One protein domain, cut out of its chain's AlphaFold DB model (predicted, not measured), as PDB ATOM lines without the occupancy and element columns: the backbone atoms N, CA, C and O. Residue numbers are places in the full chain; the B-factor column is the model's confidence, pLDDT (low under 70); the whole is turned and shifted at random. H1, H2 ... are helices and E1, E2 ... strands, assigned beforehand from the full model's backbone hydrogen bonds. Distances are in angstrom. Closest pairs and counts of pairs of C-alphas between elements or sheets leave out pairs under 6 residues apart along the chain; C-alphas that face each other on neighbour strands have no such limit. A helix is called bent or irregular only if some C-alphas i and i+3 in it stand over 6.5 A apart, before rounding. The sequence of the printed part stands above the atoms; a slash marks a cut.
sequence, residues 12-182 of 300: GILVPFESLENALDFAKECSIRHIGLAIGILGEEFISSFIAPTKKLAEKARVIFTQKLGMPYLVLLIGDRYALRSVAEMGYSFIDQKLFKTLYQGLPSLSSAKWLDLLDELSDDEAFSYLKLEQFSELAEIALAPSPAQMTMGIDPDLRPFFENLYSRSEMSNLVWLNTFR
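This is residues 12 to 182 of the 300 residues of an uncharacterized protein of Syntrophomonadaceae bacterium (UniProt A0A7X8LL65). What does the model look like? A small sheet of three strands has helices over both faces, H1 and H4 on one and H2 and H12 on the other, in three layers; next to it H5 and H9 run side by side, and H10 and H11 lead to the end farthest from H1. H3 packs on H2 and H6, while H7 and H8 have few contacts. What are its parts? The printed part has 171 residues with twelve named helices and three named strands, mostly helix, in the order E1 H1 E2 H2 H3 E3, then H4 to H12; the antiparallel sheet has the order E1 E3 E2. How large is it? It is compact, with a radius of gyration of the C-alphas of 15.8 A and spans of 51 by 37 by 27 A.

How is the sheet built? E1, residues 12 to 17, and E2, residues 38 to 43, are antiparallel to inner E3, residues 73 to 79; N 13 and O 77, and N 40 and O 76, are each 2.9 A apart, within hydrogen-bond range. With H1, residues 20 to 32, E1 and E2 form a split strand-helix-strand unit, two strands running the same way with E3 between them, and its crossover is right-handed. What is on the sheet? H1 runs along the strands, its height over the sheet 9.0 A, on the same face as H4, residues 81 to 89. H12, residues 175 to 180, is on the opposite face, across the strands at 82 degrees to E3 on the local plane; the closest C-alphas of the two, Ile 78 and Val 176, are 6.4 A apart. H2, residues 44 to 51, is on it too; H3, residues 55 to 68, and H5, residues 97 to 105, only graze it. Which helices touch? Among them, H2 and H3 touch at a steep tilt of 56 degrees, closest C-alphas Ser 48 and Ala 58, 4.7 A; H5 and H9, residues 134 to 144, at a shallow 17 degrees, Leu 99 and Ser 137, 5.8 A. H10, residues 148 to 152, touches H6, residues 107 to 110, and H11, residues 157 to 167; H7, residues 114 to 122, and H8, residues 129 to 132, only just touch, with 3 pairs of C-alphas within 8 A. How are the helix backbones? Each O i to N i+4 pair is within hydrogen-bond range in H1, H2, H3, H4, H5, H10 and H12, 6 of 7 in H9, 5 of 7 in H11 and 2 of 5 in H7, which has 5 of 6 O i to N i+3 pairs; H6 and H8 are too short.

Where are the anchors? E1 begins at C-alpha 12 (144.545, 87.690, 191.441), and H12 ends at C-alpha 180 (150.343, 78.831, 189.427). Which are long? E3 measures 19.2 A, H3 19.1 A, H1 18.0 A and H9 16.6 A. H7 and H11 are irregular: C-alphas 117 and 120 are 7.0 A apart, 158 and 161 7.3 A.

What is farthest apart? The C-alphas of Ile 32 and Asp 158, 50.7 A. Are there cuts or long links? The printed part has no cut and no long link. Where is confidence low? The mean pLDDT of the printed part is 88.6, and residue 182 is under 70.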
ATOM      1  N   GLY A  12     145.381  88.007 192.592       93.94
ATOM      2  CA  GLY A  12     144.545  87.690 191.441       93.94
ATOM      3  C   GLY A  12     143.177  88.348 191.557       93.94
ATOM      4  O   GLY A  12     142.602  88.390 192.643       93.94
ATOM      5  N   ILE A  13     142.650  88.797 190.424       96.25
ATOM      6  CA  ILE A  13     141.281  89.291 190.268       96.25
ATOM      7  C   ILE A  13     140.595  88.569 189.106       96.25
ATOM      8  O   ILE A  13     141.260  88.040 188.208       96.25
ATOM      9  N   LEU A  14     139.263  88.555 189.110       95.88
ATOM     10  CA  LEU A  14     138.450  88.092 187.984       95.88
ATOM     11  C   LEU A  14     137.589  89.247 187.471       95.88
ATOM     12  O   LEU A  14     136.770  89.780 188.214       95.88
ATOM     13  N   VAL A  15     137.756  89.614 186.204       97.06
ATOM     14  CA  VAL A  15     136.991  90.689 185.557       97.06
ATOM     15  C   VAL A  15     135.868  90.066 184.713       97.06
ATOM     16  O   VAL A  15     136.181  89.313 183.785       97.06
ATOM     17  N   PRO A  16     134.581  90.293 185.038       95.94
ATOM     18  CA  PRO A  16     133.448  89.709 184.321       95.94
ATOM     19  C   PRO A  16     133.119  90.421 183.010       95.94
ATOM     20  O   PRO A  16     133.217  91.641 182.908       95.94
ATOM     21  N   PHE A  17     132.673  89.640 182.023       95.50
ATOM     22  CA  PHE A  17     132.207  90.130 180.728       95.50
ATOM     23  C   PHE A  17     131.016  89.316 180.213       95.50
ATOM     24  O   PHE A  17     131.007  88.085 180.286       95.50
ATOM     25  N   GLU A  18     130.051  90.010 179.609       94.31
ATOM     26  CA  GLU A  18     128.890  89.409 178.934       94.31
ATOM     27  C   GLU A  18     129.248  88.802 177.567       94.31
ATOM     28  O   GLU A  18     128.569  87.900 177.079       94.31
ATOM     29  N   SER A  19     130.330  89.277 176.938       94.19
ATOM     30  CA  SER A  19     130.751  88.858 175.601       94.19
ATOM     31  C   SER A  19     132.240  88.513 175.538       94.19
ATOM     32  O   SER A  19     133.075  89.097 176.232       94.19
ATOM     33  N   LEU A  20     132.578  87.566 174.656       94.50
ATOM     34  CA  LEU A  20     133.968  87.197 174.381       94.50
ATOM     35  C   LEU A  20     134.745  88.365 173.760       94.50
ATOM     36  O   LEU A  20     135.928  88.518 174.037       94.50
ATOM     37  N   GLU A  21     134.086  89.182 172.939       95.88
ATOM     38  CA  GLU A  21     134.675  90.367 172.306       95.88
ATOM     39  C   GLU A  21     135.200  91.356 173.350       95.88
ATOM     40  O   GLU A  21     136.390  91.667 173.345       95.88
ATOM     41  N   ASN A  22     134.367  91.741 174.321       96.19
ATOM     42  CA  ASN A  22     134.774  92.677 175.371       96.19
ATOM     43  C   ASN A  22     135.892  92.089 176.249       96.19
ATOM     44  O   ASN A  22     136.820  92.799 176.639       96.19
ATOM     45  N   ALA A  23     135.840  90.781 176.526       96.75
ATOM     46  CA  ALA A  23     136.894  90.090 177.265       96.75
ATOM     47  C   ALA A  23     138.231  90.066 176.495       96.75
ATOM     48  O   ALA A  23     139.296  90.225 177.099       96.75
ATOM     49  N   LEU A  24     138.189  89.875 175.170       96.75
ATOM     50  CA  LEU A  24     139.365  89.911 174.296       96.75
ATOM     51  C   LEU A  24     139.969  91.311 174.232       96.75
ATOM     52  O   LEU A  24     141.187  91.435 174.359       96.75
ATOM     53  N   ASP A  25     139.139  92.340 174.078       96.12
ATOM     54  CA  ASP A  25     139.585  93.733 174.035       96.12
ATOM     55  C   ASP A  25     140.253  94.142 175.347       96.12
ATOM     56  O   ASP A  25     141.369  94.663 175.330       96.12
ATOM     57  N   PHE A  26     139.647  93.807 176.490       97.25
ATOM     58  CA  PHE A  26     140.255  94.031 177.802       97.25
ATOM     59  C   PHE A  26     141.599  93.304 177.949       97.25
ATOM     60  O   PHE A  26     142.615  93.917 178.282       97.25
ATOM     61  N   ALA A  27     141.639  91.998 177.659       97.12
ATOM     62  CA  ALA A  27     142.858  91.204 177.793       97.12
ATOM     63  C   ALA A  27     143.981  91.707 176.869       97.12
ATOM     64  O   ALA A  27     145.158  91.708 177.251       97.12
ATOM     65  N   LYS A  28     143.628  92.150 175.657       96.06
ATOM     66  CA  LYS A  28     144.547  92.749 174.689       96.06
ATOM     67  C   LYS A  28     145.080  94.086 175.183       96.06
ATOM     68  O   LYS A  28     146.292  94.282 175.142       96.06
ATOM     69  N   GLU A  29     144.216  94.956 175.696       96.44
ATOM     70  CA  GLU A  29     144.605  96.264 176.224       96.44
ATOM     71  C   GLU A  29     145.564  96.125 177.410       96.44
ATOM     72  O   GLU A  29     146.639  96.731 177.416       96.44
ATOM     73  N   CYS A  30     145.242  95.250 178.368       97.25
ATOM     74  CA  CYS A  30     146.136  94.931 179.479       97.25
ATOM     75  C   CYS A  30     147.488  94.401 178.981       97.25
ATOM     76  O   CYS A  30     148.538  94.842 179.444       97.25
ATOM     77  N   SER A  31     147.484  93.511 177.986       95.25
ATOM     78  CA  SER A  31     148.718  92.945 177.428       95.25
ATOM     79  C   SER A  31     149.583  93.980 176.701       95.25
ATOM     80  O   SER A  31     150.805  93.936 176.819       95.25
ATOM     81  N   ILE A  32     148.973  94.911 175.959       95.31
ATOM     82  CA  ILE A  32     149.677  95.999 175.258       95.31
ATOM     83  C   ILE A  32     150.297  96.970 176.264       95.31
ATOM     84  O   ILE A  32     151.425  97.425 176.073       95.31
ATOM     85  N   ARG A  33     149.571  97.280 177.343       95.75
ATOM     86  CA  ARG A  33     150.009  98.212 178.390       95.75
ATOM     87  C   ARG A  33     150.898  97.579 179.459       95.75
ATOM     88  O   ARG A  33     151.318  98.286 180.369       95.75
ATOM     89  N   HIS A  34     151.190  96.281 179.355       94.38
ATOM     90  CA  HIS A  34     151.929  95.519 180.365       94.38
ATOM     91  C   HIS A  34     151.278  95.560 181.761       94.38
ATOM     92  O   HIS A  34     151.959  95.620 182.782       94.38
ATOM     93  N   ILE A  35     149.945  95.525 181.802       95.69
ATOM     94  CA  ILE A  35     149.153  95.463 183.030       95.69
ATOM     95  C   ILE A  35     148.882  93.992 183.349       95.69
ATOM     96  O   ILE A  35     148.106  93.330 182.665       95.69
ATOM     97  N   GLY A  36     149.516  93.498 184.410       92.81
ATOM     98  CA  GLY A  36     149.397  92.116 184.869       92.81
ATOM     99  C   GLY A  36     150.587  91.236 184.473       92.81
ATOM    100  O   GLY A  36     151.287  91.467 183.492       92.81
ATOM    101  N   LEU A  37     150.806  90.204 185.280       91.19
ATOM    102  CA  LEU A  37     151.833  89.171 185.140       91.19
ATOM    103  C   LEU A  37     151.297  87.913 184.447       91.19
ATOM    104  O   LEU A  37     152.047  87.192 183.788       91.19
ATOM    105  N   ALA A  38     150.005  87.621 184.612       91.31
ATOM    106  CA  ALA A  38     149.319  86.547 183.905       91.31
ATOM    107  C   ALA A  38     147.875  86.949 183.610       91.31
ATOM    108  O   ALA A  38     147.185  87.449 184.494       91.31
ATOM    109  N   ILE A  39     147.431  86.702 182.379       94.88
ATOM    110  CA  ILE A  39     146.079  87.013 181.910       94.88
ATOM    111  C   ILE A  39     145.490  85.749 181.274       94.88
ATOM    112  O   ILE A  39     146.168  85.056 180.514       94.88
ATOM    113  N   GLY A  40     144.236  85.432 181.577       94.12
ATOM    114  CA  GLY A  40     143.529  84.300 180.989       94.12
ATOM    115  C   GLY A  40     142.032  84.555 180.920       94.12
ATOM    116  O   GLY A  40     141.398  84.781 181.941       94.12
ATOM    117  N   ILE A  41     141.467  84.496 179.721       95.56
ATOM    118  CA  ILE A  41     140.025  84.534 179.491       95.56
ATOM    119  C   ILE A  41     139.487  83.122 179.702       95.56
ATOM    120  O   ILE A  41     139.938  82.186 179.042       95.56
ATOM    121  N   LEU A  42     138.531  82.976 180.609       91.81
ATOM    122  CA  LEU A  42     137.898  81.718 180.978       91.81
ATOM    123  C   LEU A  42     136.446  81.725 180.498       91.81
ATOM    124  O   LEU A  42     135.725  82.693 180.743       91.81
ATOM    125  N   GLY A  43     136.020  80.647 179.836       88.19
ATOM    126  CA  GLY A  43     134.609  80.419 179.517       88.19
ATOM    127  C   GLY A  43     133.872  79.642 180.607       88.19
ATOM    128  O   GLY A  43     134.462  79.162 181.576       88.19
ATOM    129  N   GLU A  44     132.568  79.467 180.414       85.38
ATOM    130  CA  GLU A  44     131.648  78.874 181.392       85.38
ATOM    131  C   GLU A  44     132.058  77.489 181.942       85.38
ATOM    132  O   GLU A  44     131.939  77.233 183.146       85.38
ATOM    133  N   GLU A  45     132.575  76.597 181.092       79.31
ATOM    134  CA  GLU A  45     133.003  75.241 181.475       79.31
ATOM    135  C   GLU A  45     134.251  75.291 182.366       79.31
ATOM    136  O   GLU A  45     134.348  74.567 183.362       79.31
ATOM    137  N   PHE A  46     135.181  76.202 182.063       77.19
ATOM    138  CA  PHE A  46     136.380  76.412 182.869       77.19
ATOM    139  C   PHE A  46     136.055  77.082 184.197       77.19
ATOM    140  O   PHE A  46     136.524  76.604 185.226       77.19
ATOM    141  N   ILE A  47     135.223  78.128 184.205       78.56
ATOM    142  CA  ILE A  47     134.823  78.833 185.433       78.56
ATOM    143  C   ILE A  47     134.213  77.840 186.423       78.56
ATOM    144  O   ILE A  47     134.687  77.701 187.550       78.56
ATOM    145  N   SER A  48     133.205  77.093 185.976       78.38
ATOM    146  CA  SER A  48     132.463  76.151 186.812       78.38
ATOM    147  C   SER A  48     133.306  74.971 187.297       78.38
ATOM    148  O   SER A  48     133.283  74.640 188.486       78.38
ATOM    149  N   SER A  49     134.097  74.365 186.411       70.94
ATOM    150  CA  SER A  49     134.983  73.252 186.768       70.94
ATOM    151  C   SER A  49     136.114  73.693 187.697       70.94
ATOM    152  O   SER A  49     136.548  72.924 188.555       70.94
ATOM    153  N   PHE A  50     136.586  74.934 187.573       72.62
ATOM    154  CA  PHE A  50     137.661  75.464 188.405       72.62
ATOM    155  C   PHE A  50     137.221  75.675 189.853       72.62
ATOM    156  O   PHE A  50     137.933  75.277 190.782       72.62
ATOM    157  N   ILE A  51     136.032  76.244 190.059       76.19
ATOM    158  CA  ILE A  51     135.547  76.638 191.388       76.19
ATOM    159  C   ILE A  51     134.779  75.530 192.122       76.19
ATOM    160  O   ILE A  51     134.569  75.634 193.327       76.19
ATOM    161  N   ALA A  52     134.393  74.438 191.454       79.31
ATOM    162  CA  ALA A  52     133.576  73.395 192.072       79.31
ATOM    163  C   ALA A  52     134.358  72.116 192.465       79.31
ATOM    164  O   ALA A  52     135.081  71.520 191.657       79.31
ATOM    165  N   PRO A  53     134.163  71.587 193.690       75.75
ATOM    166  CA  PRO A  53     134.778  70.345 194.143       75.75
ATOM    167  C   PRO A  53     134.042  69.089 193.656       75.75
ATOM    168  O   PRO A  53     134.629  68.011 193.653       75.75
ATOM    169  N   THR A  54     132.786  69.207 193.212       77.88
ATOM    170  CA  THR A  54     131.963  68.083 192.733       77.88
ATOM    171  C   THR A  54     131.319  68.408 191.388       77.88
ATOM    172  O   THR A  54     131.123  69.578 191.064       77.88
ATOM    173  N   LYS A  55     130.945  67.375 190.617       79.75
ATOM    174  CA  LYS A  55     130.244  67.538 189.330       79.75
ATOM    175  C   LYS A  55     128.927  68.308 189.484       79.75
ATOM    176  O   LYS A  55     128.710  69.308 188.817       79.75
ATOM    177  N   LYS A  56     128.097  67.908 190.452       81.44
ATOM    178  CA  LYS A  56     126.817  68.572 190.744       81.44
ATOM    179  C   LYS A  56     126.992  70.052 191.093       81.44
ATOM    180  O   LYS A  56     126.144  70.867 190.741       81.44
ATOM    181  N   LEU A  57     128.060  70.403 191.817       82.69
ATOM    182  CA  LEU A  57     128.320  71.802 192.140       82.69
ATOM    183  C   LEU A  57     128.856  72.576 190.930       82.69
ATOM    184  O   LEU A  57     128.506  73.739 190.793       82.69
ATOM    185  N   ALA A  58     129.618  71.938 190.035       83.81
ATOM    186  CA  ALA A  58     130.076  72.551 188.786       83.81
ATOM    187  C   ALA A  58     128.891  72.911 187.882       83.81
ATOM    188  O   ALA A  58     128.756  74.061 187.480       83.81
ATOM    189  N   GLU A  59     127.963  71.976 187.658       84.38
ATOM    190  CA  GLU A  59     126.752  72.222 186.863       84.38
ATOM    191  C   GLU A  59     125.947  73.416 187.406       84.38
ATOM    192  O   GLU A  59     125.546  74.303 186.650       84.38
ATOM    193  N   LYS A  60     125.764  73.481 188.733       86.06
ATOM    194  CA  LYS A  60     125.092  74.605 189.401       86.06
ATOM    195  C   LYS A  60     125.867  75.913 189.274       86.06
ATOM    196  O   LYS A  60     125.268  76.943 188.987       86.06
ATOM    197  N   ALA A  61     127.177  75.874 189.503       86.31
ATOM    198  CA  ALA A  61     128.048  77.033 189.404       86.31
ATOM    199  C   ALA A  61     127.993  77.635 188.000       86.31
ATOM    200  O   ALA A  61     127.827  78.841 187.869       86.31
ATOM    201  N   ARG A  62     128.033  76.789 186.962       87.38
ATOM    202  CA  ARG A  62     127.910  77.217 185.567       87.38
ATOM    203  C   ARG A  62     126.637  78.027 185.360       87.38
ATOM    204  O   ARG A  62     126.717  79.169 184.939       87.38
ATOM    205  N   VAL A  63     125.485  77.468 185.739       87.75
ATOM    206  CA  VAL A  63     124.180  78.136 185.602       87.75
ATOM    207  C   VAL A  63     124.137  79.463 186.356       87.75
ATOM    208  O   VAL A  63     123.636  80.447 185.826       87.75
ATOM    209  N   ILE A  64     124.663  79.519 187.580       87.94
ATOM    210  CA  ILE A  64     124.631  80.756 188.365       87.94
ATOM    211  C   ILE A  64     125.502  81.833 187.722       87.94
ATOM    212  O   ILE A  64     125.024  82.943 187.516       87.94
ATOM    213  N   PHE A  65     126.750  81.513 187.381       88.56
ATOM    214  CA  PHE A  65     127.654  82.493 186.788       88.56
ATOM    215  C   PHE A  65     127.141  82.980 185.436       88.56
ATOM    216  O   PHE A  65     127.131  84.181 185.203       88.56
ATOM    217  N   THR A  66     126.642  82.093 184.573       88.88
ATOM    218  CA  THR A  66     126.225  82.504 183.229       88.88
ATOM    219  C   THR A  66     124.831  83.115 183.174       88.88
ATOM    220  O   THR A  66     124.642  84.098 182.469       88.88
ATOM    221  N   GLN A  67     123.854  82.567 183.904       86.50
ATOM    222  CA  GLN A  67     122.446  82.964 183.766       86.50
ATOM    223  C   GLN A  67     121.963  83.914 184.859       86.50
ATOM    224  O   GLN A  67     121.092  84.729 184.583       86.50
ATOM    225  N   LYS A  68     122.478  83.800 186.092       85.31
ATOM    226  CA  LYS A  68     122.061  84.682 187.197       85.31
ATOM    227  C   LYS A  68     122.962  85.895 187.354       85.31
ATOM    228  O   LYS A  68     122.471  86.982 187.600       85.31
ATOM    229  N   LEU A  69     124.273  85.696 187.251       87.06
ATOM    230  CA  LEU A  69     125.245  86.780 187.382       87.06
ATOM    231  C   LEU A  69     125.536  87.471 186.050       87.06
ATOM    232  O   LEU A  69     126.156  88.526 186.071       87.06
ATOM    233  N   GLY A  70     125.142  86.879 184.914       89.44
ATOM    234  CA  GLY A  70     125.424  87.423 183.583       89.44
ATOM    235  C   GLY A  70     126.909  87.395 183.205       89.44
ATOM    236  O   GLY A  70     127.340  88.184 182.377       89.44
ATOM    237  N   MET A  71     127.707  86.504 183.806       92.31
ATOM    238  CA  MET A  71     129.168  86.401 183.651       92.31
ATOM    239  C   MET A  71     129.582  85.147 182.851       92.31
ATOM    240  O   MET A  71     130.200  84.232 183.408       92.31
ATOM    241  N   PRO A  72     129.249  85.038 181.549       92.31
ATOM    242  CA  PRO A  72     129.681  83.917 180.714       92.31
ATOM    243  C   PRO A  72     131.197  83.879 180.486       92.31
ATOM    244  O   PRO A  72     131.740  82.803 180.218       92.31
ATOM    245  N   TYR A  73     131.876  85.022 180.630       94.31
ATOM    246  CA  TYR A  73     133.325  85.136 180.523       94.31
ATOM    247  C   TYR A  73     133.910  85.823 181.756       94.31
ATOM    248  O   TYR A  73     133.389  86.829 182.238       94.31
ATOM    249  N   LEU A  74     135.030  85.292 182.245       95.00
ATOM    250  CA  LEU A  74     135.837  85.911 183.293       95.00
ATOM    251  C   LEU A  74     137.277  86.018 182.810       95.00
ATOM    252  O   LEU A  74     137.869  85.024 182.394       95.00
ATOM    253  N   VAL A  75     137.863  87.207 182.904       96.19
ATOM    254  CA  VAL A  75     139.296  87.390 182.689       96.19
ATOM    255  C   VAL A  75     140.001  87.305 184.033       96.19
ATOM    256  O   VAL A  75     139.891  88.201 184.865       96.19
ATOM    257  N   LEU A  76     140.732  86.212 184.244       95.12
ATOM    258  CA  LEU A  76     141.704  86.099 185.320       95.12
ATOM    259  C   LEU A  76     142.885  87.008 185.007       95.12
ATOM    260  O   LEU A  76     143.556  86.815 183.992       95.12
ATOM    261  N   LEU A  77     143.164  87.945 185.905       96.12
ATOM    262  CA  LEU A  77     144.361  88.770 185.873       96.12
ATOM    263  C   LEU A  77     145.099  88.607 187.198       96.12
ATOM    264  O   LEU A  77     144.535  88.829 188.264       96.12
ATOM    265  N   ILE A  78     146.362  88.199 187.127       94.81
ATOM    266  CA  ILE A  78     147.282  88.191 188.266       94.81
ATOM    267  C   ILE A  78     148.286  89.299 188.047       94.81
ATOM    268  O   ILE A  78     148.866  89.378 186.966       94.81
ATOM    269  N   GLY A  79     148.520  90.120 189.059       94.50
ATOM    270  CA  GLY A  79     149.457  91.229 188.991       94.50
ATOM    271  C   GLY A  79     149.868  91.706 190.374       94.50
ATOM    272  O   GLY A  79     149.298  91.283 191.375       94.50
ATOM    273  N   ASP A  80     150.869  92.579 190.407       94.75
ATOM    274  CA  ASP A  80     151.222  93.316 191.616       94.75
ATOM    275  C   ASP A  80     150.165  94.389 191.938       94.75
ATOM    276  O   ASP A  80     149.233  94.651 191.161       94.75
ATOM    277  N   ARG A  81     150.335  95.083 193.065       95.00
ATOM    278  CA  ARG A  81     149.414  96.150 193.486       95.00
ATOM    279  C   ARG A  81     149.227  97.262 192.444       95.00
ATOM    280  O   ARG A  81     148.185  97.916 192.430       95.00
ATOM    281  N   TYR A  82     150.220  97.519 191.587       95.88
ATOM    282  CA  TYR A  82     150.153  98.577 190.577       95.88
ATOM    283  C   TYR A  82     149.333  98.142 189.367       95.88
ATOM    284  O   TYR A  82     148.536  98.931 188.855       95.88
ATOM    285  N   ALA A  83     149.484  96.890 188.934       95.75
ATOM    286  CA  ALA A  83     148.658  96.307 187.890       95.75
ATOM    287  C   ALA A  83     147.181  96.295 188.307       95.75
ATOM    288  O   ALA A  83     146.326  96.750 187.549       95.75
ATOM    289  N   LEU A  84     146.886  95.858 189.535       95.44
ATOM    290  CA  LEU A  84     145.511  95.796 190.039       95.44
ATOM    291  C   LEU A  84     144.891  97.186 190.201       95.44
ATOM    292  O   LEU A  84     143.755  97.404 189.779       95.44
ATOM    293  N   ARG A  85     145.659  98.163 190.703       95.69
ATOM    294  CA  ARG A  85     145.214  99.563 190.736       95.69
ATOM    295  C   ARG A  85     144.923 100.099 189.333       95.69
ATOM    296  O   ARG A  85     143.930 100.789 189.153       95.69
ATOM    297  N   SER A  86     145.748  99.758 188.344       97.19
ATOM    298  CA  SER A  86     145.535 100.197 186.960       97.19
ATOM    299  C   SER A  86     144.223  99.651 186.391       97.19
ATOM    300  O   SER A  86     143.500 100.391 185.737       97.19
ATOM    301  N   VAL A  87     143.872  98.391 186.680       96.00
ATOM    302  CA  VAL A  87     142.574  97.816 186.274       96.00
ATOM    303  C   VAL A  87     141.406  98.562 186.928       96.00
ATOM    304  O   VAL A  87     140.431  98.873 186.246       96.00
ATOM    305  N   ALA A  88     141.524  98.904 188.214       92.88
ATOM    306  CA  ALA A  88     140.516  99.703 188.912       92.88
ATOM    307  C   ALA A  88     140.369 101.113 188.302       92.88
ATOM    308  O   ALA A  88     139.257 101.571 188.053       92.88
ATOM    309  N   GLU A  89     141.485 101.784 187.999       95.31
ATOM    310  CA  GLU A  89     141.514 103.113 187.363       95.31
ATOM    311  C   GLU A  89     140.996 103.094 185.914       95.31
ATOM    312  O   GLU A  89     140.475 104.099 185.433       95.31
ATOM    313  N   MET A  90     141.086 101.952 185.225       94.19
ATOM    314  CA  MET A  90     140.459 101.730 183.916       94.19
ATOM    315  C   MET A  90     138.925 101.622 183.998       94.19
ATOM    316  O   MET A  90     138.271 101.587 182.959       94.19
ATOM    317  N   GLY A  91     138.348 101.593 185.204       91.19
ATOM    318  CA  GLY A  91     136.904 101.618 185.435       91.19
ATOM    319  C   GLY A  91     136.231 100.247 185.443       91.19
ATOM    320  O   GLY A  91     135.011 100.188 185.566       91.19
ATOM    321  N   TYR A  92     136.983  99.150 185.354       92.62
ATOM    322  CA  TYR A  92     136.404  97.807 185.337       92.62
ATOM    323  C   TYR A  92     135.991  97.349 186.738       92.62
ATOM    324  O   TYR A  92     136.768  97.423 187.689       92.62
ATOM    325  N   SER A  93     134.778  96.808 186.844       93.06
ATOM    326  CA  SER A  93     134.357  95.998 187.988       93.06
ATOM    327  C   SER A  93     135.138  94.686 188.033       93.06
ATOM    328  O   SER A  93     135.366  94.070 186.995       93.06
ATOM    329  N   PHE A  94     135.512  94.211 189.220       94.94
ATOM    330  CA  PHE A  94     136.184  92.921 189.361       94.94
ATOM    331  C   PHE A  94     135.841  92.224 190.675       94.94
ATOM    332  O   PHE A  94     135.465  92.844 191.664       94.94
ATOM    333  N   ILE A  95     135.994  90.904 190.670       94.81
ATOM    334  CA  ILE A  95     135.942  90.056 191.854       94.81
ATOM    335  C   ILE A  95     137.365  89.964 192.399       94.81
ATOM    336  O   ILE A  95     138.241  89.367 191.765       94.81
ATOM    337  N   ASP A  96     137.591  90.568 193.560       94.25
ATOM    338  CA  ASP A  96     138.872  90.505 194.256       94.25
ATOM    339  C   ASP A  96     139.087  89.157 194.968       94.25
ATOM    340  O   ASP A  96     138.238  88.257 194.968       94.25
ATOM    341  N   GLN A  97     140.246  89.004 195.604       92.56
ATOM    342  CA  GLN A  97     140.604  87.788 196.324       92.56
ATOM    343  C   GLN A  97     139.655  87.479 197.504       92.56
ATOM    344  O   GLN A  97     139.403  86.300 197.795       92.56
ATOM    345  N   LYS A  98     139.122  88.498 198.190       92.94
ATOM    346  CA  LYS A  98     138.204  88.316 199.324       92.94
ATOM    347  C   LYS A  98     136.850  87.820 198.825       92.94
ATOM    348  O   LYS A  98     136.377  86.777 199.280       92.94
ATOM    349  N   LEU A  99     136.262  88.514 197.855       93.25
ATOM    350  CA  LEU A  99     134.980  88.163 197.262       93.25
ATOM    351  C   LEU A  99     135.055  86.817 196.539       93.25
ATOM    352  O   LEU A  99     134.152  85.998 196.697       93.25
ATOM    353  N   PHE A 100     136.151  86.521 195.830       92.38
ATOM    354  CA  PHE A 100     136.354  85.204 195.227       92.38
ATOM    355  C   PHE A 100     136.292  84.092 196.276       92.38
ATOM    356  O   PHE A 100     135.601  83.095 196.071       92.38
ATOM    357  N   LYS A 101     136.968  84.257 197.421       91.94
ATOM    358  CA  LYS A 101     136.924  83.274 198.513       91.94
ATOM    359  C   LYS A 101     135.504  83.106 199.059       91.94
ATOM    360  O   LYS A 101     135.076  81.967 199.262       91.94
ATOM    361  N   THR A 102     134.779  84.206 199.254       92.56
ATOM    362  CA  THR A 102     133.375  84.204 199.687       92.56
ATOM    363  C   THR A 102     132.485  83.433 198.711       92.56
ATOM    364  O   THR A 102     131.760  82.529 199.123       92.56
ATOM    365  N   LEU A 103     132.588  83.712 197.409       89.88
ATOM    366  CA  LEU A 103     131.824  83.008 196.377       89.88
ATOM    367  C   LEU A 103     132.230  81.532 196.272       89.88
ATOM    368  O   LEU A 103     131.368  80.667 196.147       89.88
ATOM    369  N   TYR A 104     133.529  81.233 196.359       88.62
ATOM    370  CA  TYR A 104     134.066  79.875 196.282       88.62
ATOM    371  C   TYR A 104     133.563  79.001 197.432       88.62
ATOM    372  O   TYR A 104     133.014  77.932 197.185       88.62
ATOM    373  N   GLN A 105     133.717  79.445 198.683       90.88
ATOM    374  CA  GLN A 105     133.303  78.665 199.855       90.88
ATOM    375  C   GLN A 105     131.783  78.693 200.074       90.88
ATOM    376  O   GLN A 105     131.233  77.746 200.631       90.88
ATOM    377  N   GLY A 106     131.111  79.740 199.593       90.12
ATOM    378  CA  GLY A 106     129.659  79.904 199.603       90.12
ATOM    379  C   GLY A 106     128.927  79.247 198.431       90.12
ATOM    380  O   GLY A 106     127.697  79.291 198.365       90.12
ATOM    381  N   LEU A 107     129.656  78.633 197.494       87.31
ATOM    382  CA  LEU A 107     129.120  78.118 196.233       87.31
ATOM    383  C   LEU A 107     127.900  77.184 196.391       87.31
ATOM    384  O   LEU A 107     126.959  77.304 195.603       87.31
ATOM    385  N   PRO A 108     127.833  76.285 197.398       86.56
ATOM    386  CA  PRO A 108     126.638  75.470 197.642       86.56
ATOM    387  C   PRO A 108     125.376  76.296 197.934       86.56
ATOM    388  O   PRO A 108     124.290  75.957 197.452       86.56
ATOM    389  N   SER A 109     125.533  77.393 198.675       87.81
ATOM    390  CA  SER A 109     124.468  78.309 199.104       87.81
ATOM    391  C   SER A 109     124.084  79.317 198.020       87.81
ATOM    392  O   SER A 109     122.964  79.831 198.019       87.81
ATOM    393  N   LEU A 110     124.974  79.541 197.049       81.00
ATOM    394  CA  LEU A 110     124.784  80.470 195.935       81.00
ATOM    395  C   LEU A 110     123.519  80.143 195.119       81.00
ATOM    396  O   LEU A 110     122.799  81.037 194.697       81.00
ATOM    397  N   SER A 111     123.170  78.859 194.967       72.00
ATOM    398  CA  SER A 111     121.948  78.458 194.240       72.00
ATOM    399  C   SER A 111     120.635  78.863 194.925       72.00
ATOM    400  O   SER A 111     119.609  78.978 194.257       72.00
ATOM    401  N   SER A 112     120.655  79.080 196.242       73.44
ATOM    402  CA  SER A 112     119.494  79.466 197.059       73.44
ATOM    403  C   SER A 112     119.499  80.940 197.470       73.44
ATOM    404  O   SER A 112     118.588  81.391 198.166       73.44
ATOM    405  N   ALA A 113     120.525  81.686 197.065       77.50
ATOM    406  CA  ALA A 113     120.702  83.084 197.404       77.50
ATOM    407  C   ALA A 113     119.672  83.960 196.671       77.50
ATOM    408  O   ALA A 113     119.871  84.334 195.520       77.50
ATOM    409  N   LYS A 114     118.571  84.300 197.353       74.50
ATOM    410  CA  LYS A 114     117.504  85.165 196.809       74.50
ATOM    411  C   LYS A 114     117.974  86.580 196.472       74.50
ATOM    412  O   LYS A 114     117.364  87.235 195.643       74.50
ATOM    413  N   TRP A 115     119.052  87.047 197.099       76.56
ATOM    414  CA  TRP A 115     119.622  88.362 196.808       76.56
ATOM    415  C   TRP A 115     120.225  88.448 195.402       76.56
ATOM    416  O   TRP A 115     120.339  89.547 194.879       76.56
ATOM    417  N   LEU A 116     120.561  87.314 194.768       76.44
ATOM    418  CA  LEU A 116     120.988  87.306 193.366       76.44
ATOM    419  C   LEU A 116     119.898  87.854 192.446       76.44
ATOM    420  O   LEU A 116     120.211  88.495 191.455       76.44
ATOM    421  N   ASP A 117     118.631  87.635 192.799       77.19
ATOM    422  CA  ASP A 117     117.494  88.136 192.027       77.19
ATOM    423  C   ASP A 117     117.279  89.656 192.252       77.19
ATOM    424  O   ASP A 117     116.475  90.265 191.558       77.19
ATOM    425  N   LEU A 118     118.001  90.269 193.204       77.44
ATOM    426  CA  LEU A 118     118.005  91.715 193.480       77.44
ATOM    427  C   LEU A 118     119.228  92.425 192.872       77.44
ATOM    428  O   LEU A 118     119.386  93.630 193.047       77.44
ATOM    429  N   LEU A 119     120.121  91.699 192.189       78.75
ATOM    430  CA  LEU A 119     121.328  92.282 191.594       78.75
ATOM    431  C   LEU A 119     121.011  93.320 190.519       78.75
ATOM    432  O   LEU A 119     121.712  94.325 190.429       78.75
ATOM    433  N   ASP A 120     119.939  93.103 189.762       72.44
ATOM    434  CA  ASP A 120     119.467  94.052 188.753       72.44
ATOM    435  C   ASP A 120     119.037  95.385 189.389       72.44
ATOM    436  O   ASP A 120     119.175  96.432 188.770       72.44
ATOM    437  N   GLU A 121     118.566  95.372 190.643       78.38
ATOM    438  CA  GLU A 121     118.188  96.587 191.385       78.38
ATOM    439  C   GLU A 121     119.399  97.314 191.993       78.38
ATOM    440  O   GLU A 121     119.321  98.504 192.295       78.38
ATOM    441  N   LEU A 122     120.505  96.593 192.210       75.69
ATOM    442  CA  LEU A 122     121.759  97.124 192.759       75.69
ATOM    443  C   LEU A 122     122.739  97.584 191.674       75.69
ATOM    444  O   LEU A 122     123.758  98.193 191.997       75.69
ATOM    445  N   SER A 123     122.467  97.238 190.418       75.00
ATOM    446  CA  SER A 123     123.275  97.634 189.271       75.00
ATOM    447  C   SER A 123     122.799  98.984 188.749       75.00
ATOM    448  O   SER A 123     121.604  99.188 188.543       75.00
ATOM    449  N   ASP A 124     123.739  99.885 188.486       77.44
ATOM    450  CA  ASP A 124     123.490 101.054 187.644       77.44
ATOM    451  C   ASP A 124     123.399 100.628 186.160       77.44
ATOM    452  O   ASP A 124     123.462  99.442 185.828       77.44
ATOM    453  N   ASP A 125     123.336 101.595 185.237       77.75
ATOM    454  CA  ASP A 125     123.353 101.357 183.781       77.75
ATOM    455  C   ASP A 125     124.609 100.592 183.287       77.75
ATOM    456  O   ASP A 125     124.654 100.119 182.149       77.75
ATOM    457  N   GLU A 126     125.650 100.476 184.118       82.81
ATOM    458  CA  GLU A 126     126.883  99.743 183.825       82.81
ATOM    459  C   GLU A 126     126.816  98.293 184.339       82.81
ATOM    460  O   GLU A 126     126.597  98.036 185.529       82.81
ATOM    461  N   ALA A 127     127.092  97.338 183.446       84.94
ATOM    462  CA  ALA A 127     127.141  95.916 183.767       84.94
ATOM    463  C   ALA A 127     128.113  95.620 184.924       84.94
ATOM    464  O   ALA A 127     129.260  96.069 184.941       84.94
ATOM    465  N   PHE A 128     127.651  94.823 185.891       90.69
ATOM    466  CA  PHE A 128     128.414  94.420 187.079       90.69
ATOM    467  C   PHE A 128     128.873  95.576 187.986       90.69
ATOM    468  O   PHE A 128     129.769  95.391 188.814       90.69
ATOM    469  N   SER A 129     128.290  96.771 187.863       89.62
ATOM    470  CA  SER A 129     128.599  97.936 188.711       89.62
ATOM    471  C   SER A 129     128.415  97.662 190.206       89.62
ATOM    472  O   SER A 129     129.183  98.180 191.014       89.62
ATOM    473  N   TYR A 130     127.506  96.756 190.584       88.12
ATOM    474  CA  TYR A 130     127.327  96.308 191.970       88.12
ATOM    475  C   TYR A 130     128.605  95.752 192.618       88.12
ATOM    476  O   TYR A 130     128.745  95.812 193.837       88.12
ATOM    477  N   LEU A 131     129.567  95.242 191.835       90.94
ATOM    478  CA  LEU A 131     130.862  94.781 192.353       90.94
ATOM    479  C   LEU A 131     131.733  95.931 192.884       90.94
ATOM    480  O   LEU A 131     132.643  95.683 193.669       90.94
ATOM    481  N   LYS A 132     131.465  97.178 192.473       87.38
ATOM    482  CA  LYS A 132     132.150  98.382 192.970       87.38
ATOM    483  C   LYS A 132     131.595  98.848 194.321       87.38
ATOM    484  O   LYS A 132     132.213  99.688 194.970       87.38
ATOM    485  N   LEU A 133     130.441  98.329 194.749       85.69
ATOM    486  CA  LEU A 133     129.826  98.695 196.023       85.69
ATOM    487  C   LEU A 133     130.583  98.020 197.168       85.69
ATOM    488  O   LEU A 133     130.610  96.793 197.266       85.69
ATOM    489  N   GLU A 134     131.148  98.810 198.082       78.75
ATOM    490  CA  GLU A 134     131.894  98.285 199.238       78.75
ATOM    491  C   GLU A 134     131.061  97.282 200.056       78.75
ATOM    492  O   GLU A 134     131.569  96.253 200.507       78.75
ATOM    493  N   GLN A 135     129.755  97.536 200.188       84.19
ATOM    494  CA  GLN A 135     128.843  96.699 200.966       84.19
ATOM    495  C   GLN A 135     128.499  95.376 200.269       84.19
ATOM    496  O   GLN A 135     128.032  94.447 200.928       84.19
ATOM    497  N   PHE A 136     128.731  95.248 198.957       86.25
ATOM    498  CA  PHE A 136     128.384  94.036 198.215       86.25
ATOM    499  C   PHE A 136     129.115  92.810 198.758       86.25
ATOM    500  O   PHE A 136     128.507  91.765 198.996       86.25
ATOM    501  N   SER A 137     130.413  92.956 199.020       85.56
ATOM    502  CA  SER A 137     131.235  91.879 199.569       85.56
ATOM    503  C   SER A 137     130.756  91.427 200.949       85.56
ATOM    504  O   SER A 137     130.759  90.229 201.234       85.56
ATOM    505  N   GLU A 138     130.298  92.358 201.790       87.69
ATOM    506  CA  GLU A 138     129.747  92.048 203.114       87.69
ATOM    507  C   GLU A 138     128.389  91.345 203.011       87.69
ATOM    508  O   GLU A 138     128.156  90.340 203.684       87.69
ATOM    509  N   LEU A 139     127.508  91.820 202.126       86.88
ATOM    510  CA  LEU A 139     126.215  91.185 201.864       86.88
ATOM    511  C   LEU A 139     126.388  89.763 201.325       86.88
ATOM    512  O   LEU A 139     125.714  88.845 201.795       86.88
ATOM    513  N   ALA A 140     127.316  89.565 200.387       88.62
ATOM    514  CA  ALA A 140     127.649  88.248 199.860       88.62
ATOM    515  C   ALA A 140     128.183  87.324 200.966       88.62
ATOM    516  O   ALA A 140     127.777  86.164 201.045       88.62
ATOM    517  N   GLU A 141     129.046  87.825 201.853       90.88
ATOM    518  CA  GLU A 141     129.584  87.057 202.980       90.88
ATOM    519  C   GLU A 141     128.482  86.639 203.965       90.88
ATOM    520  O   GLU A 141     128.374  85.458 204.303       90.88
ATOM    521  N   ILE A 142     127.601  87.563 204.355       89.25
ATOM    522  CA  ILE A 142     126.474  87.280 205.257       89.25
ATOM    523  C   ILE A 142     125.508  86.275 204.624       89.25
ATOM    524  O   ILE A 142     125.102  85.304 205.263       89.25
ATOM    525  N   ALA A 143     125.128  86.502 203.368       87.06
ATOM    526  CA  ALA A 143     124.098  85.711 202.715       87.06
ATOM    527  C   ALA A 143     124.570  84.304 202.337       87.06
ATOM    528  O   ALA A 143     123.767  83.369 202.327       87.06
ATOM    529  N   LEU A 144     125.851  84.147 202.000       90.12
ATOM    530  CA  LEU A 144     126.408  82.852 201.628       90.12
ATOM    531  C   LEU A 144     126.938  82.075 202.830       90.12
ATOM    532  O   LEU A 144     126.984  80.849 202.752       90.12
ATOM    533  N   ALA A 145     127.283  82.754 203.930       92.06
ATOM    534  CA  ALA A 145     127.897  82.169 205.122       92.06
ATOM    535  C   ALA A 145     129.088  81.244 204.768       92.06
ATOM    536  O   ALA A 145     129.074  80.059 205.128       92.06
ATOM    537  N   PRO A 146     130.087  81.755 204.016       92.94
ATOM    538  CA  PRO A 146     131.128  80.940 203.401       92.94
ATOM    539  C   PRO A 146     131.907  80.152 204.452       92.94
ATOM    540  O   PRO A 146     132.416  80.706 205.426       92.94
ATOM    541  N   SER A 147     132.035  78.841 204.249       93.62
ATOM    542  CA  SER A 147     132.862  78.008 205.123       93.62
ATOM    543  C   SER A 147     133.407  76.764 204.418       93.62
ATOM    544  O   SER A 147     132.781  76.244 203.490       93.62
ATOM    545  N   PRO A 148     134.541  76.209 204.886       91.75
ATOM    546  CA  PRO A 148     135.011  74.900 204.435       91.75
ATOM    547  C   PRO A 148     133.955  73.793 204.586       91.75
ATOM    548  O   PRO A 148     133.850  72.934 203.716       91.75
ATOM    549  N   ALA A 149     133.135  73.848 205.644       92.06
ATOM    550  CA  ALA A 149     132.064  72.885 205.912       92.06
ATOM    551  C   ALA A 149     130.950  72.908 204.852       92.06
ATOM    552  O   ALA A 149     130.409  71.863 204.492       92.06
ATOM    553  N   GLN A 150     130.627  74.074 204.284       89.06
ATOM    554  CA  GLN A 150     129.692  74.133 203.155       89.06
ATOM    555  C   GLN A 150     130.227  73.343 201.954       89.06
ATOM    556  O   GLN A 150     129.499  72.558 201.342       89.06
ATOM    557  N   MET A 151     131.523  73.472 201.659       86.44
ATOM    558  CA  MET A 151     132.167  72.810 200.519       86.44
ATOM    559  C   MET A 151     132.216  71.282 200.630       86.44
ATOM    560  O   MET A 151     132.344  70.596 199.611       86.44
ATOM    561  N   THR A 152     132.075  70.731 201.837       87.94
ATOM    562  CA  THR A 152     132.093  69.284 202.099       87.94
ATOM    563  C   THR A 152     130.708  68.664 202.262       87.94
ATOM    564  O   THR A 152     130.608  67.443 202.374       87.94
ATOM    565  N   MET A 153     129.618  69.441 202.193       84.25
ATOM    566  CA  MET A 153     128.253  68.921 202.387       84.25
ATOM    567  C   MET A 153     127.899  67.761 201.442       84.25
ATOM    568  O   MET A 153     127.170  66.846 201.823       84.25
ATOM    569  N   GLY A 154     128.416  67.795 200.210       80.75
ATOM    570  CA  GLY A 154     128.215  66.754 199.196       80.75
ATOM    571  C   GLY A 154     129.203  65.584 199.262       80.75
ATOM    572  O   GLY A 154     129.165  64.729 198.381       80.75
ATOM    573  N   ILE A 155     130.097  65.568 200.249       84.50
ATOM    574  CA  ILE A 155     131.101  64.524 200.470       84.50
ATOM    575  C   ILE A 155     130.585  63.558 201.545       84.50
ATOM    576  O   ILE A 155     129.837  63.960 202.448       84.50
ATOM    577  N   ASP A 156     130.982  62.290 201.427       89.00
ATOM    578  CA  ASP A 156     130.734  61.244 202.423       89.00
ATOM    579  C   ASP A 156     131.103  61.740 203.838       89.00
ATOM    580  O   ASP A 156     132.208  62.276 203.998       89.00
ATOM    581  N   PRO A 157     130.206  61.611 204.842       93.06
ATOM    582  CA  PRO A 157     130.454  62.042 206.216       93.06
ATOM    583  C   PRO A 157     131.830  61.665 206.771       93.06
ATOM    584  O   PRO A 157     132.469  62.519 207.387       93.06
ATOM    585  N   ASP A 158     132.319  60.455 206.488       95.81
ATOM    586  CA  ASP A 158     133.588  59.954 207.031       95.81
ATOM    587  C   ASP A 158     134.811  60.681 206.444       95.81
ATOM    588  O   ASP A 158     135.871  60.752 207.067       95.81
ATOM    589  N   LEU A 159     134.667  61.281 205.258       93.00
ATOM    590  CA  LEU A 159     135.724  62.036 204.581       93.00
ATOM    591  C   LEU A 159     135.661  63.545 204.861       93.00
ATOM    592  O   LEU A 159     136.627  64.259 204.572       93.00
ATOM    593  N   ARG A 160     134.557  64.061 205.417       92.56
ATOM    594  CA  ARG A 160     134.362  65.512 205.608       92.56
ATOM    595  C   ARG A 160     135.459  66.178 206.436       92.56
ATOM    596  O   ARG A 160     135.972  67.181 205.944       92.56
ATOM    597  N   PRO A 161     135.904  65.645 207.595       95.69
ATOM    598  CA  PRO A 161     136.926  66.317 208.401       95.69
ATOM    599  C   PRO A 161     138.232  66.557 207.631       95.69
ATOM    600  O   PRO A 161     138.848  67.616 207.748       95.69
ATOM    601  N   PHE A 162     138.631  65.598 206.788       94.44
ATOM    602  CA  PHE A 162     139.808  65.741 205.933       94.44
ATOM    603  C   PHE A 162     139.627  66.872 204.913       94.44
ATOM    604  O   PHE A 162     140.497  67.733 204.781       94.44
ATOM    605  N   PHE A 163     138.497  66.891 204.200       90.50
ATOM    606  CA  PHE A 163     138.243  67.900 203.174       90.50
ATOM    607  C   PHE A 163     137.963  69.290 203.754       90.50
ATOM    608  O   PHE A 163     138.348  70.276 203.138       90.50
ATOM    609  N   GLU A 164     137.371  69.398 204.941       94.00
ATOM    610  CA  GLU A 164     137.196  70.678 205.638       94.00
ATOM    611  C   GLU A 164     138.547  71.281 206.011       94.00
ATOM    612  O   GLU A 164     138.796  72.457 205.748       94.00
ATOM    613  N   ASN A 165     139.459  70.456 206.535       95.06
ATOM    614  CA  ASN A 165     140.831  70.876 206.792       95.06
ATOM    615  C   ASN A 165     141.592  71.214 205.497       95.06
ATOM    616  O   ASN A 165     142.432  72.105 205.486       95.06
ATOM    617  N   LEU A 166     141.304  70.534 204.384       90.56
ATOM    618  CA  LEU A 166     141.885  70.894 203.092       90.56
ATOM    619  C   LEU A 166     141.365  72.258 202.612       90.56
ATOM    620  O   LEU A 166     142.171  73.116 202.260       90.56
ATOM    621  N   TYR A 167     140.048  72.478 202.617       89.69
ATOM    622  CA  TYR A 167     139.413  73.711 202.135       89.69
ATOM    623  C   TYR A 167     139.592  74.917 203.068       89.69
ATOM    624  O   TYR A 167     139.310  76.041 202.649       89.69
ATOM    625  N   SER A 168     140.069  74.722 204.302       92.38
ATOM    626  CA  SER A 168     140.466  75.817 205.197       92.38
ATOM    627  C   SER A 168     141.810  76.446 204.810       92.38
ATOM    628  O   SER A 168     142.075  77.595 205.169       92.38
ATOM    629  N   ARG A 169     142.646  75.727 204.047       92.62
ATOM    630  CA  ARG A 169     143.946  76.219 203.576       92.62
ATOM    631  C   ARG A 169     143.763  77.372 202.594       92.62
ATOM    632  O   ARG A 169     143.022  77.250 201.616       92.62
ATOM    633  N   SER A 170     144.496  78.463 202.807       90.56
ATOM    634  CA  SER A 170     144.466  79.648 201.938       90.56
ATOM    635  C   SER A 170     144.692  79.312 200.462       90.56
ATOM    636  O   SER A 170     144.015  79.846 199.589       90.56
ATOM    637  N   GLU A 171     145.563  78.345 200.190       88.62
ATOM    638  CA  GLU A 171     145.963  77.870 198.869       88.62
ATOM    639  C   GLU A 171     144.789  77.311 198.053       88.62
ATOM    640  O   GLU A 171     144.813  77.373 196.827       88.62
ATOM    641  N   MET A 172     143.737  76.802 198.709       87.00
ATOM    642  CA  MET A 172     142.546  76.273 198.030       87.00
ATOM    643  C   MET A 172     141.593  77.363 197.529       87.00
ATOM    644  O   MET A 172     140.669  77.059 196.778       87.00
ATOM    645  N   SER A 173     141.813  78.613 197.940       87.69
ATOM    646  CA  SER A 173     141.000  79.772 197.554       87.69
ATOM    647  C   SER A 173     141.826  80.950 197.035       87.69
ATOM    648  O   SER A 173     141.250  81.964 196.667       87.69
ATOM    649  N   ASN A 174     143.154  80.840 196.971       90.50
ATOM    650  CA  ASN A 174     144.033  81.900 196.485       90.50
ATOM    651  C   ASN A 174     144.186  81.823 194.955       90.50
ATOM    652  O   ASN A 174     144.697  80.831 194.437       90.50
ATOM    653  N   LEU A 175     143.777  82.864 194.227       89.62
ATOM    654  CA  LEU A 175     143.772  82.888 192.759       89.62
ATOM    655  C   LEU A 175     145.176  82.733 192.159       89.62
ATOM    656  O   LEU A 175     145.349  81.997 191.182       89.62
ATOM    657  N   VAL A 176     146.193  83.345 192.773       90.81
ATOM    658  CA  VAL A 176     147.594  83.209 192.344       90.81
ATOM    659  C   VAL A 176     148.054  81.762 192.475       90.81
ATOM    660  O   VAL A 176     148.650  81.207 191.547       90.81
ATOM    661  N   TRP A 177     147.744  81.122 193.603       88.38
ATOM    662  CA  TRP A 177     148.131  79.744 193.889       88.38
ATOM    663  C   TRP A 177     147.398  78.756 192.979       88.38
ATOM    664  O   TRP A 177     148.029  77.904 192.346       88.38
ATOM    665  N   LEU A 178     146.078  78.915 192.845       83.88
ATOM    666  CA  LEU A 178     145.235  78.071 192.002       83.88
ATOM    667  C   LEU A 178     145.672  78.120 190.529       83.88
ATOM    668  O   LEU A 178     145.736  77.073 189.879       83.88
ATOM    669  N   ASN A 179     146.047  79.300 190.024       84.19
ATOM    670  CA  ASN A 179     146.601  79.460 188.679       84.19
ATOM    671  C   ASN A 179     148.020  78.875 188.551       84.19
ATOM    672  O   ASN A 179     148.312  78.122 187.622       84.19
ATOM    673  N   THR A 180     148.912  79.184 189.498       82.81
ATOM    674  CA  THR A 180     150.343  78.831 189.427       82.81
ATOM    675  C   THR A 180     150.590  77.331 189.487       82.81
ATOM    676  O   THR A 180     151.450  76.803 188.771       82.81
ATOM    677  N   PHE A 181     149.868  76.643 190.367       76.88
ATOM    678  CA  PHE A 181     150.032  75.209 190.571       76.88
ATOM    679  C   PHE A 181     149.076  74.387 189.726       76.88
ATOM    680  O   PHE A 181     149.158  73.162 189.780       76.88
ATOM    681  N   ARG A 182     148.201  75.051 188.951       65.56
ATOM    682  CA  ARG A 182     147.135  74.419 188.178       65.56
ATOM    683  C   ARG A 182     146.561  73.254 188.978       65.56
ATOM    684  O   ARG A 182     146.591  72.114 188.508       65.56
TER     685      ARG A 182